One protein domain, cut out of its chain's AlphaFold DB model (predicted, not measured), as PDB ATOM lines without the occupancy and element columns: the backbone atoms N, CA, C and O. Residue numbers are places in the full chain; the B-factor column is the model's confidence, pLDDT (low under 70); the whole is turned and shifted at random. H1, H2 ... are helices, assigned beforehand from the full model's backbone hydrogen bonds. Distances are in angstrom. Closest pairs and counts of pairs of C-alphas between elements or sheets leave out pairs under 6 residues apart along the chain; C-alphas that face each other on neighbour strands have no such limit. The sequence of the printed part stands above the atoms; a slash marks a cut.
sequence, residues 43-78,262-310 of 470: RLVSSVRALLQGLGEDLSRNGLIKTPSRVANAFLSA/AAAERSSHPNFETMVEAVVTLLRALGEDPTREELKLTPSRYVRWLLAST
ATOM      1  N   ARG A  43      34.489 -20.035 -35.009       94.12
ATOM      2  CA  ARG A  43      35.376 -19.016 -35.586       94.12
ATOM      3  C   ARG A  43      36.637 -19.613 -36.203       94.12
ATOM      4  O   ARG A  43      37.033 -19.166 -37.279       94.12
ATOM      5  N   LEU A  44      37.242 -20.635 -35.591       95.31
ATOM      6  CA  LEU A  44      38.409 -21.326 -36.155       95.31
ATOM      7  C   LEU A  44      38.034 -22.032 -37.456       95.31
ATOM      8  O   LEU A  44      38.664 -21.817 -38.490       95.31
ATOM      9  N   VAL A  45      36.952 -22.814 -37.424       96.69
ATOM     10  CA  VAL A  45      36.458 -23.550 -38.596       96.69
ATOM     11  C   VAL A  45      36.098 -22.585 -39.732       96.69
ATOM     12  O   VAL A  45      36.459 -22.816 -40.888       96.69
ATOM     13  N   SER A  46      35.428 -21.474 -39.415       97.12
ATOM     14  CA  SER A  46      35.058 -20.447 -40.398       97.12
ATOM     15  C   SER A  46      36.279 -19.741 -40.991       97.12
ATOM     16  O   SER A  46      36.310 -19.490 -42.194       97.12
ATOM     17  N   SER A  47      37.317 -19.499 -40.186       98.12
ATOM     18  CA  SER A  47      38.579 -18.922 -40.658       98.12
ATOM     19  C   SER A  47      39.274 -19.844 -41.662       98.12
ATOM     20  O   SER A  47      39.692 -19.397 -42.727       98.12
ATOM     21  N   VAL A  48      39.328 -21.155 -41.392       97.75
ATOM     22  CA  VAL A  48      39.904 -22.121 -42.345       97.75
ATOM     23  C   VAL A  48      39.065 -22.222 -43.626       97.75
ATOM     24  O   VAL A  48      39.629 -22.296 -44.717       97.75
ATOM     25  N   ARG A  49      37.728 -22.169 -43.533       97.38
ATOM     26  CA  ARG A  49      36.856 -22.105 -44.724       97.38
ATOM     27  C   ARG A  49      37.153 -20.877 -45.582       97.38
ATOM     28  O   ARG A  49      37.297 -21.026 -46.793       97.38
ATOM     29  N   ALA A  50      37.304 -19.706 -44.965       97.69
ATOM     30  CA  ALA A  50      37.647 -18.474 -45.669       97.69
ATOM     31  C   ALA A  50      39.023 -18.562 -46.354       97.69
ATOM     32  O   ALA A  50      39.179 -18.083 -47.476       97.69
ATOM     33  N   LEU A  51      40.003 -19.235 -45.736       97.69
ATOM     34  CA  LEU A  51      41.296 -19.508 -46.373       97.69
ATOM     35  C   LEU A  51      41.144 -20.382 -47.623       97.69
ATOM     36  O   LEU A  51      41.652 -20.019 -48.679       97.69
ATOM     37  N   LEU A  52      40.417 -21.499 -47.533       96.81
ATOM     38  CA  LEU A  52      40.177 -22.398 -48.669       96.81
ATOM     39  C   LEU A  52      39.424 -21.699 -49.814       96.81
ATOM     40  O   LEU A  52      39.825 -21.799 -50.973       96.81
ATOM     41  N   GLN A  53      38.386 -20.924 -49.495       95.81
ATOM     42  CA  GLN A  53      37.669 -20.104 -50.479       95.81
ATOM     43  C   GLN A  53      38.589 -19.053 -51.110       95.81
ATOM     44  O   GLN A  53      38.583 -18.873 -52.326       95.81
ATOM     45  N   GLY A  54      39.432 -18.402 -50.304       94.81
ATOM     46  CA  GLY A  54      40.416 -17.435 -50.776       94.81
ATOM     47  C   GLY A  54      41.454 -18.040 -51.725       94.81
ATOM     48  O   GLY A  54      41.874 -17.374 -52.675       94.81
ATOM     49  N   LEU A  55      41.810 -19.315 -51.528       92.69
ATOM     50  CA  LEU A  55      42.650 -20.087 -52.448       92.69
ATOM     51  C   LEU A  55      41.946 -20.416 -53.775       92.69
ATOM     52  O   LEU A  55      42.639 -20.596 -54.780       92.69
ATOM     53  N   GLY A  56      40.610 -20.402 -53.798       92.88
ATOM     54  CA  GLY A  56      39.772 -20.778 -54.939       92.88
ATOM     55  C   GLY A  56      39.357 -22.251 -54.930       92.88
ATOM     56  O   GLY A  56      39.077 -22.809 -55.988       92.88
ATOM     57  N   GLU A  57      39.368 -22.899 -53.764       93.88
ATOM     58  CA  GLU A  57      39.079 -24.327 -53.630       93.88
ATOM     59  C   GLU A  57      37.579 -24.617 -53.497       93.88
ATOM     60  O   GLU A  57      36.835 -23.892 -52.834       93.88
ATOM     61  N   ASP A  58      37.152 -25.731 -54.090       92.31
ATOM     62  CA  ASP A  58      35.791 -26.250 -53.964       92.31
ATOM     63  C   ASP A  58      35.636 -27.057 -52.666       92.31
ATOM     64  O   ASP A  58      36.138 -28.176 -52.540       92.31
ATOM     65  N   LEU A  59      34.906 -26.495 -51.702       93.00
ATOM     66  CA  LEU A  59      34.659 -27.108 -50.395       93.00
ATOM     67  C   LEU A  59      33.741 -28.340 -50.441       93.00
ATOM     68  O   LEU A  59      33.670 -29.062 -49.446       93.00
ATOM     69  N   SER A  60      33.049 -28.591 -51.555       92.88
ATOM     70  CA  SER A  60      32.242 -29.804 -51.737       92.88
ATOM     71  C   SER A  60      33.086 -31.027 -52.117       92.88
ATOM     72  O   SER A  60      32.624 -32.163 -52.029       92.88
ATOM     73  N   ARG A  61      34.357 -30.817 -52.483       91.69
ATOM     74  CA  ARG A  61      35.304 -31.889 -52.782       91.69
ATOM     75  C   ARG A  61      35.514 -32.773 -51.553       91.69
ATOM     76  O   ARG A  61      35.904 -32.271 -50.504       91.69
ATOM     77  N   ASN A  62      35.358 -34.092 -51.706       89.19
ATOM     78  CA  ASN A  62      35.427 -35.070 -50.603       89.19
ATOM     79  C   ASN A  62      36.613 -34.862 -49.639       89.19
ATOM     80  O   ASN A  62      36.426 -34.853 -48.424       89.19
ATOM     81  N   GLY A  63      37.820 -34.628 -50.164       87.81
ATOM     82  CA  GLY A  63      39.014 -34.397 -49.342       87.81
ATOM     83  C   GLY A  63      39.050 -33.056 -48.594       87.81
ATOM     84  O   GLY A  63      39.880 -32.889 -47.711       87.81
ATOM     85  N   LEU A  64      38.160 -32.108 -48.905       95.12
ATOM     86  CA  LEU A  64      38.095 -30.779 -48.286       95.12
ATOM     87  C   LEU A  64      36.929 -30.593 -47.312       95.12
ATOM     88  O   LEU A  64      37.001 -29.701 -46.469       95.12
ATOM     89  N   ILE A  65      35.894 -31.442 -47.361       95.06
ATOM     90  CA  ILE A  65      34.689 -31.313 -46.519       95.06
ATOM     91  C   ILE A  65      35.052 -31.222 -45.026       95.06
ATOM     92  O   ILE A  65      34.581 -30.332 -44.316       95.06
ATOM     93  N   LYS A  66      35.925 -32.123 -44.552       95.44
ATOM     94  CA  LYS A  66      36.370 -32.179 -43.146       95.44
ATOM     95  C   LYS A  66      37.632 -31.355 -42.859       95.44
ATOM     96  O   LYS A  66      37.999 -31.205 -41.694       95.44
ATOM     97  N   THR A  67      38.288 -30.799 -43.880       96.19
ATOM     98  CA  THR A  67      39.544 -30.043 -43.721       96.19
ATOM     99  C   THR A  67      39.414 -28.865 -42.756       96.19
ATOM    100  O   THR A  67      40.262 -28.762 -41.869       96.19
ATOM    101  N   PRO A  68      38.367 -28.013 -42.823       96.69
ATOM    102  CA  PRO A  68      38.205 -26.917 -41.872       96.69
ATOM    103  C   PRO A  68      38.260 -27.346 -40.406       96.69
ATOM    104  O   PRO A  68      39.002 -26.757 -39.623       96.69
ATOM    105  N   SER A  69      37.532 -28.407 -40.047       95.31
ATOM    106  CA  SER A  69      37.511 -28.930 -38.678       95.31
ATOM    107  C   SER A  69      38.844 -29.579 -38.297       95.31
ATOM    108  O   SER A  69      39.379 -29.293 -37.230       95.31
ATOM    109  N   ARG A  70      39.440 -30.384 -39.189       95.00
ATOM    110  CA  ARG A  70      40.741 -31.042 -38.949       95.00
ATOM    111  C   ARG A  70      41.877 -30.056 -38.716       95.00
ATOM    112  O   ARG A  70      42.767 -30.333 -37.912       95.00
ATOM    113  N   VAL A  71      41.885 -28.941 -39.444       95.94
ATOM    114  CA  VAL A  71      42.891 -27.879 -39.306       95.94
ATOM    115  C   VAL A  71      42.638 -27.063 -38.041       95.94
ATOM    116  O   VAL A  71      43.582 -26.792 -37.306       95.94
ATOM    117  N   ALA A  72      41.381 -26.723 -37.740       96.00
ATOM    118  CA  ALA A  72      41.028 -26.016 -36.511       96.00
ATOM    119  C   ALA A  72      41.433 -26.803 -35.251       96.00
ATOM    120  O   ALA A  72      42.095 -26.254 -34.369       96.00
ATOM    121  N   ASN A  73      41.128 -28.104 -35.208       93.81
ATOM    122  CA  ASN A  73      41.535 -28.987 -34.112       93.81
ATOM    123  C   ASN A  73      43.060 -29.110 -34.012       93.81
ATOM    124  O   ASN A  73      43.598 -29.108 -32.909       93.81
ATOM    125  N   ALA A  74      43.759 -29.113 -35.154       94.38
ATOM    126  CA  ALA A  74      45.221 -29.107 -35.185       94.38
ATOM    127  C   ALA A  74      45.797 -27.911 -34.435       94.38
ATOM    128  O   ALA A  74      46.703 -28.071 -33.624       94.38
ATOM    129  N   PHE A  75      45.278 -26.714 -34.728       95.88
ATOM    130  CA  PHE A  75      45.754 -25.491 -34.101       95.88
ATOM    131  C   PHE A  75      45.446 -25.483 -32.605       95.88
ATOM    132  O   PHE A  75      46.338 -25.171 -31.828       95.88
ATOM    133  N   LEU A  76      44.253 -25.920 -32.188       93.62
ATOM    134  CA  LEU A  76      43.916 -26.058 -30.765       93.62
ATOM    135  C   LEU A  76      44.842 -27.035 -30.035       93.62
ATOM    136  O   LEU A  76      45.355 -26.735 -28.958       93.62
ATOM    137  N   SER A  77      45.094 -28.198 -30.635       92.88
ATOM    138  CA  SER A  77      46.015 -29.204 -30.102       92.88
ATOM    139  C   SER A  77      47.449 -28.667 -30.029       92.88
ATOM    140  O   SER A  77      48.158 -28.910 -29.050       92.88
ATOM    141  N   ALA A  78      47.857 -27.873 -31.024       94.31
ATOM    142  CA  ALA A  78      49.161 -27.225 -31.088       94.31
ATOM    143  C   ALA A  78      49.325 -26.050 -30.114       94.31
ATOM    144  O   ALA A  78      50.462 -25.669 -29.856       94.31
ATOM    145  N   ALA A 262      59.968  -9.775 -48.234       47.34
ATOM    146  CA  ALA A 262      58.774  -9.630 -49.063       47.34
ATOM    147  C   ALA A 262      57.520  -9.311 -48.220       47.34
ATOM    148  O   ALA A 262      56.397  -9.349 -48.726       47.34
ATOM    149  N   ALA A 263      57.686  -9.006 -46.925       46.53
ATOM    150  CA  ALA A 263      56.623  -8.520 -46.053       46.53
ATOM    151  C   ALA A 263      56.032  -7.191 -46.563       46.53
ATOM    152  O   ALA A 263      54.828  -6.972 -46.406       46.53
ATOM    153  N   ALA A 264      56.844  -6.366 -47.237       46.53
ATOM    154  CA  ALA A 264      56.458  -5.051 -47.745       46.53
ATOM    155  C   ALA A 264      55.790  -5.062 -49.137       46.53
ATOM    156  O   ALA A 264      55.134  -4.088 -49.508       46.53
ATOM    157  N   GLU A 265      55.909  -6.141 -49.917       54.62
ATOM    158  CA  GLU A 265      55.265  -6.198 -51.234       54.62
ATOM    159  C   GLU A 265      53.765  -6.474 -51.082       54.62
ATOM    160  O   GLU A 265      53.354  -7.521 -50.563       54.62
ATOM    161  N   ARG A 266      52.934  -5.531 -51.547       61.97
ATOM    162  CA  ARG A 266      51.486  -5.735 -51.665       61.97
ATOM    163  C   ARG A 266      51.233  -6.914 -52.600       61.97
ATOM    164  O   ARG A 266      51.680  -6.914 -53.745       61.97
ATOM    165  N   SER A 267      50.509  -7.917 -52.116       73.12
ATOM    166  CA  SER A 267      50.041  -9.008 -52.969       73.12
ATOM    167  C   SER A 267      48.974  -8.476 -53.923       73.12
ATOM    168  O   SER A 267      48.036  -7.814 -53.491       73.12
ATOM    169  N   SER A 268      49.082  -8.790 -55.214       78.06
ATOM    170  CA  SER A 268      48.042  -8.484 -56.206       78.06
ATOM    171  C   SER A 268      46.896  -9.500 -56.211       78.06
ATOM    172  O   SER A 268      45.974  -9.389 -57.018       78.06
ATOM    173  N   HIS A 269      46.946 -10.520 -55.346       84.19
ATOM    174  CA  HIS A 269      45.926 -11.558 -55.312       84.19
ATOM    175  C   HIS A 269      44.600 -11.006 -54.752       84.19
ATOM    176  O   HIS A 269      44.602 -10.509 -53.625       84.19
ATOM    177  N   PRO A 270      43.461 -11.149 -55.461       88.38
ATOM    178  CA  PRO A 270      42.207 -10.476 -55.102       88.38
ATOM    179  C   PRO A 270      41.688 -10.849 -53.709       88.38
ATOM    180  O   PRO A 270      41.148 -10.002 -53.008       88.38
ATOM    181  N   ASN A 271      41.912 -12.093 -53.275       93.06
ATOM    182  CA  ASN A 271      41.452 -12.575 -51.967       93.06
ATOM    183  C   ASN A 271      42.494 -12.415 -50.847       93.06
ATOM    184  O   ASN A 271      42.288 -12.946 -49.760       93.06
ATOM    185  N   PHE A 272      43.640 -11.766 -51.102       93.50
ATOM    186  CA  PHE A 272      44.745 -11.720 -50.137       93.50
ATOM    187  C   PHE A 272      44.317 -11.122 -48.795       93.50
ATOM    188  O   PHE A 272      44.472 -11.784 -47.774       93.50
ATOM    189  N   GLU A 273      43.728  -9.927 -48.804       94.94
ATOM    190  CA  GLU A 273      43.323  -9.224 -47.577       94.94
ATOM    191  C   GLU A 273      42.262 -10.007 -46.792       94.94
ATOM    192  O   GLU A 273      42.380 -10.183 -45.582       94.94
ATOM    193  N   THR A 274      41.274 -10.588 -47.478       96.50
ATOM    194  CA  THR A 274      40.259 -11.442 -46.840       96.50
ATOM    195  C   THR A 274      40.881 -12.667 -46.171       96.50
ATOM    196  O   THR A 274      40.491 -13.036 -45.064       96.50
ATOM    197  N   MET A 275      41.869 -13.295 -46.812       97.50
ATOM    198  CA  MET A 275      42.607 -14.406 -46.212       97.50
ATOM    199  C   MET A 275      43.442 -13.949 -45.013       97.50
ATOM    200  O   MET A 275      43.491 -14.662 -44.015       97.50
ATOM    201  N   VAL A 276      44.081 -12.776 -45.080       97.19
ATOM    202  CA  VAL A 276      44.843 -12.210 -43.955       97.19
ATOM    203  C   VAL A 276      43.929 -12.016 -42.745       97.19
ATOM    204  O   VAL A 276      44.256 -12.501 -41.663       97.19
ATOM    205  N   GLU A 277      42.752 -11.419 -42.931       97.75
ATOM    206  CA  GLU A 277      41.767 -11.236 -41.856       97.75
ATOM    207  C   GLU A 277      41.241 -12.560 -41.284       97.75
ATOM    208  O   GLU A 277      41.008 -12.681 -40.075       97.75
ATOM    209  N   ALA A 278      41.117 -13.596 -42.119       98.19
ATOM    210  CA  ALA A 278      40.793 -14.938 -41.646       98.19
ATOM    211  C   ALA A 278      41.886 -15.483 -40.708       98.19
ATOM    212  O   ALA A 278      41.566 -16.038 -39.660       98.19
ATOM    213  N   VAL A 279      43.172 -15.278 -41.017       98.19
ATOM    214  CA  VAL A 279      44.263 -15.691 -40.113       98.19
ATOM    215  C   VAL A 279      44.282 -14.860 -38.829       98.19
ATOM    216  O   VAL A 279      44.515 -15.407 -37.754       98.19
ATOM    217  N   VAL A 280      44.001 -13.557 -38.899       98.06
ATOM    218  CA  VAL A 280      43.873 -12.711 -37.699       98.06
ATOM    219  C   VAL A 280      42.746 -13.230 -36.797       98.06
ATOM    220  O   VAL A 280      42.918 -13.343 -35.583       98.06
ATOM    221  N   THR A 281      41.602 -13.588 -37.382       97.75
ATOM    222  CA  THR A 281      40.464 -14.172 -36.655       97.75
ATOM    223  C   THR A 281      40.819 -15.526 -36.048       97.75
ATOM    224  O   THR A 281      40.480 -15.779 -34.891       97.75
ATOM    225  N   LEU A 282      41.556 -16.361 -36.786       97.62
ATOM    226  CA  LEU A 282      42.085 -17.634 -36.302       97.62
ATOM    227  C   LEU A 282      42.970 -17.430 -35.068       97.62
ATOM    228  O   LEU A 282      42.733 -18.077 -34.054       97.62
ATOM    229  N   LEU A 283      43.929 -16.499 -35.114       97.38
ATOM    230  CA  LEU A 283      44.801 -16.186 -33.975       97.38
ATOM    231  C   LEU A 283      43.995 -15.742 -32.749       97.38
ATOM    232  O   LEU A 283      44.150 -16.316 -31.674       97.38
ATOM    233  N   ARG A 284      43.061 -14.795 -32.913       96.75
ATOM    234  CA  ARG A 284      42.192 -14.355 -31.805       96.75
ATOM    235  C   ARG A 284      41.376 -15.505 -31.214       96.75
ATOM    236  O   ARG A 284      41.178 -15.555 -30.005       96.75
ATOM    237  N   ALA A 285      40.896 -16.426 -32.048       95.81
ATOM    238  CA  ALA A 285      40.134 -17.584 -31.591       95.81
ATOM    239  C   ALA A 285      40.999 -18.619 -30.843       95.81
ATOM    240  O   ALA A 285      40.474 -19.333 -29.995       95.81
ATOM    241  N   LEU A 286      42.315 -18.657 -31.088       95.06
ATOM    242  CA  LEU A 286      43.279 -19.421 -30.282       95.06
ATOM    243  C   LEU A 286      43.643 -18.732 -28.954       95.06
ATOM    244  O   LEU A 286      44.404 -19.296 -28.171       95.06
ATOM    245  N   GLY A 287      43.112 -17.532 -28.691       94.38
ATOM    246  CA  GLY A 287      43.455 -16.720 -27.521       94.38
ATOM    247  C   GLY A 287      44.722 -15.879 -27.699       94.38
ATOM    248  O   GLY A 287      45.229 -15.340 -26.719       94.38
ATOM    249  N   GLU A 288      45.230 -15.759 -28.927       95.69
ATOM    250  CA  GLU A 288      46.425 -14.975 -29.227       95.69
ATOM    251  C   GLU A 288      46.116 -13.503 -29.480       95.69
ATOM    252  O   GLU A 288      45.050 -13.159 -29.997       95.69
ATOM    253  N   ASP A 289      47.088 -12.641 -29.176       95.56
ATOM    254  CA  ASP A 289      47.074 -11.230 -29.559       95.56
ATOM    255  C   ASP A 289      47.823 -11.038 -30.894       95.56
ATOM    256  O   ASP A 289      49.058 -11.042 -30.913       95.56
ATOM    257  N   PRO A 290      47.119 -10.821 -32.024       95.00
ATOM    258  CA  PRO A 290      47.757 -10.624 -33.326       95.00
ATOM    259  C   PRO A 290      48.590  -9.340 -33.408       95.00
ATOM    260  O   PRO A 290      49.330  -9.162 -34.372       95.00
ATOM    261  N   THR A 291      48.448  -8.426 -32.443       93.94
ATOM    262  CA  THR A 291      49.180  -7.158 -32.411       93.94
ATOM    263  C   THR A 291      50.536  -7.266 -31.719       93.94
ATOM    264  O   THR A 291      51.329  -6.328 -31.841       93.94
ATOM    265  N   ARG A 292      50.860  -8.397 -31.062       93.00
ATOM    266  CA  ARG A 292      52.210  -8.594 -30.513       93.00
ATOM    267  C   ARG A 292      53.243  -8.631 -31.629       93.00
ATOM    268  O   ARG A 292      52.977  -9.154 -32.714       93.00
ATOM    269  N   GLU A 293      54.424  -8.093 -31.347       89.19
ATOM    270  CA  GLU A 293      55.472  -7.817 -32.335       89.19
ATOM    271  C   GLU A 293      55.776  -9.017 -33.243       89.19
ATOM    272  O   GLU A 293      55.851  -8.892 -34.464       89.19
ATOM    273  N   GLU A 294      55.849 -10.207 -32.659       88.94
ATOM    274  CA  GLU A 294      56.216 -11.441 -33.344       88.94
ATOM    275  C   GLU A 294      55.109 -11.956 -34.279       88.94
ATOM    276  O   GLU A 294      55.404 -12.603 -35.292       88.94
ATOM    277  N   LEU A 295      53.842 -11.630 -33.977       92.88
ATOM    278  CA  LEU A 295      52.657 -12.057 -34.728       92.88
ATOM    279  C   LEU A 295      52.155 -11.036 -35.752       92.88
ATOM    280  O   LEU A 295      51.462 -11.445 -36.682       92.88
ATOM    281  N   LYS A 296      52.517  -9.749 -35.645       92.06
ATOM    282  CA  LYS A 296      51.996  -8.666 -36.512       92.06
ATOM    283  C   LYS A 296      51.984  -9.021 -37.998       92.06
ATOM    284  O   LYS A 296      51.023  -8.762 -38.715       92.06
ATOM    285  N   LEU A 297      53.066  -9.635 -38.469       91.06
ATOM    286  CA  LEU A 297      53.247 -10.002 -39.874       91.06
ATOM    287  C   LEU A 297      52.880 -11.462 -40.180       91.06
ATOM    288  O   LEU A 297      52.830 -11.844 -41.352       91.06
ATOM    289  N   THR A 298      52.606 -12.276 -39.160       93.81
ATOM    290  CA  THR A 298      52.317 -13.711 -39.282       93.81
ATOM    291  C   THR A 298      51.133 -14.015 -40.196       93.81
ATOM    292  O   THR A 298      51.319 -14.838 -41.096       93.81
ATOM    293  N   PRO A 299      49.976 -13.329 -40.082       95.50
ATOM    294  CA  PRO A 299      48.867 -13.484 -41.021       95.50
ATOM    295  C   PRO A 299      49.293 -13.371 -42.486       95.50
ATOM    296  O   PRO A 299      49.070 -14.278 -43.287       95.50
ATOM    297  N   SER A 300      49.999 -12.292 -42.825       92.00
ATOM    298  CA  SER A 300      50.435 -12.035 -44.197       92.00
ATOM    299  C   SER A 300      51.478 -13.052 -44.684       92.00
ATOM    300  O   SER A 300      51.432 -13.474 -45.840       92.00
ATOM    301  N   ARG A 301      52.404 -13.485 -43.816       89.62
ATOM    302  CA  ARG A 301      53.424 -14.496 -44.145       89.62
ATOM    303  C   ARG A 301      52.788 -15.856 -44.406       89.62
ATOM    304  O   ARG A 301      53.114 -16.488 -45.410       89.62
ATOM    305  N   TYR A 302      51.845 -16.268 -43.562       92.44
ATOM    306  CA  TYR A 302      51.140 -17.535 -43.726       92.44
ATOM    307  C   TYR A 302      50.300 -17.555 -45.009       92.44
ATOM    308  O   TYR A 302      50.389 -18.500 -45.790       92.44
ATOM    309  N   VAL A 303      49.566 -16.476 -45.306       93.00
ATOM    310  CA  VAL A 303      48.788 -16.370 -46.553       93.00
ATOM    311  C   VAL A 303      49.688 -16.370 -47.789       93.00
ATOM    312  O   VAL A 303      49.388 -17.060 -48.762       93.00
ATOM    313  N   ARG A 304      50.816 -15.645 -47.771       88.19
ATOM    314  CA  ARG A 304      51.788 -15.692 -48.878       88.19
ATOM    315  C   ARG A 304      52.340 -17.100 -49.080       88.19
ATOM    316  O   ARG A 304      52.466 -17.523 -50.227       88.19
ATOM    317  N   TRP A 305      52.627 -17.823 -47.997       87.81
ATOM    318  CA  TRP A 305      53.053 -19.218 -48.075       87.81
ATOM    319  C   TRP A 305      51.972 -20.098 -48.715       87.81
ATOM    320  O   TRP A 305      52.275 -20.774 -49.692       87.81
ATOM    321  N   LEU A 306      50.717 -20.003 -48.256       89.94
ATOM    322  CA  LEU A 306      49.582 -20.755 -48.812       89.94
ATOM    323  C   LEU A 306      49.365 -20.478 -50.307       89.94
ATOM    324  O   LEU A 306      49.126 -21.394 -51.090       89.94
ATOM    325  N   LEU A 307      49.457 -19.218 -50.734       87.81
ATOM    326  CA  LEU A 307      49.317 -18.849 -52.146       87.81
ATOM    327  C   LEU A 307      50.506 -19.342 -52.982       87.81
ATOM    328  O   LEU A 307      50.331 -19.776 -54.119       87.81
ATOM    329  N   ALA A 308      51.718 -19.294 -52.425       82.56
ATOM    330  CA  ALA A 308      52.916 -19.792 -53.086       82.56
ATOM    331  C   ALA A 308      52.919 -21.323 -53.213       82.56
ATOM    332  O   ALA A 308      53.373 -21.832 -54.234       82.56
ATOM    333  N   SER A 309      52.400 -22.066 -52.236       82.69
ATOM    334  CA  SER A 309      52.312 -23.531 -52.290       82.69
ATOM    335  C   SER A 309      51.200 -24.040 -53.213       82.69
ATOM    336  O   SER A 309      51.255 -25.192 -53.629       82.69
ATOM    337  N   THR A 310      50.229 -23.200 -53.586       86.00
ATOM    338  CA  THR A 310      49.041 -23.596 -54.375       86.00
ATOM    339  C   THR A 310      48.923 -22.910 -55.743       86.00
ATOM    340  O   THR A 310      47.922 -23.054 -56.447       86.00
TER     341      THR A 310
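What this domain is: This is residues 43 to 78 and 262 to 310 of the 470 residues of the protein "GTP cyclohydrolase 1" of Selaginella moellendorffii (UniProt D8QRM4). What is the main picture? Two helices side by side, H1 and H4, run opposite ways and make the core; H3 packs on H1 and H5 on H4, both slanting over the same side of that pair with a gap between them. The short H2 lies out beyond H1. What are the make-up and size? The printed part has 85 residues with five named helices, H1 to H5 in chain order, and no named strand: all helix. It is compact, with a radius of gyration of the C-alphas of 12.7 A and spans of 37 by 30 by 17 A.

Where its parts are: Where are the first helices? H1, residues 43 to 55, is 18.4 A long and begins at C-alpha 43 (35.376, -19.016, -35.586). H2 is residues 62 to 65, and H3, residues 67 to 78, is 16.1 A long. What follows the cut? H4, residues 272 to 285, is 20.0 A long; H5, residues 298 to 309, is 16.3 A long and ends at C-alpha 309 (52.312, -23.531, -52.290).

How they stand to each other: What does H1 touch? H1 touches H4, closest at the C-alphas of Ser 47 and Ala 278, 4.7 A, at a shallow tilt of 18 degrees, opposite ways. With residues 44 to 49 alone it touches residues 68 to 72 of H3, closest at the C-alphas of Val 45 and Pro 68, 5.0 A, at a steep tilt of 54 degrees. Where is H5? Its residues 299 to 303 alone touch H4, closest at the C-alphas of Val 276 and Pro 299, 5.1 A, at a steep tilt of 53 degrees; H3 and H5 are apart. What do the backbones show? In H1, H3, H4 and H5 every O i to N i+4 pair is within hydrogen-bond range; H2 is too short for such a pair.

The domain as a whole: Is there a cut? Residues 79 to 261 are not printed, and C-alphas 78 and 262 are 26.9 A apart. Which link is long? The link from H4 to H5, residues 286 to 297, is long. Where is confidence low? Residues 262 to 266 have pLDDT under 70.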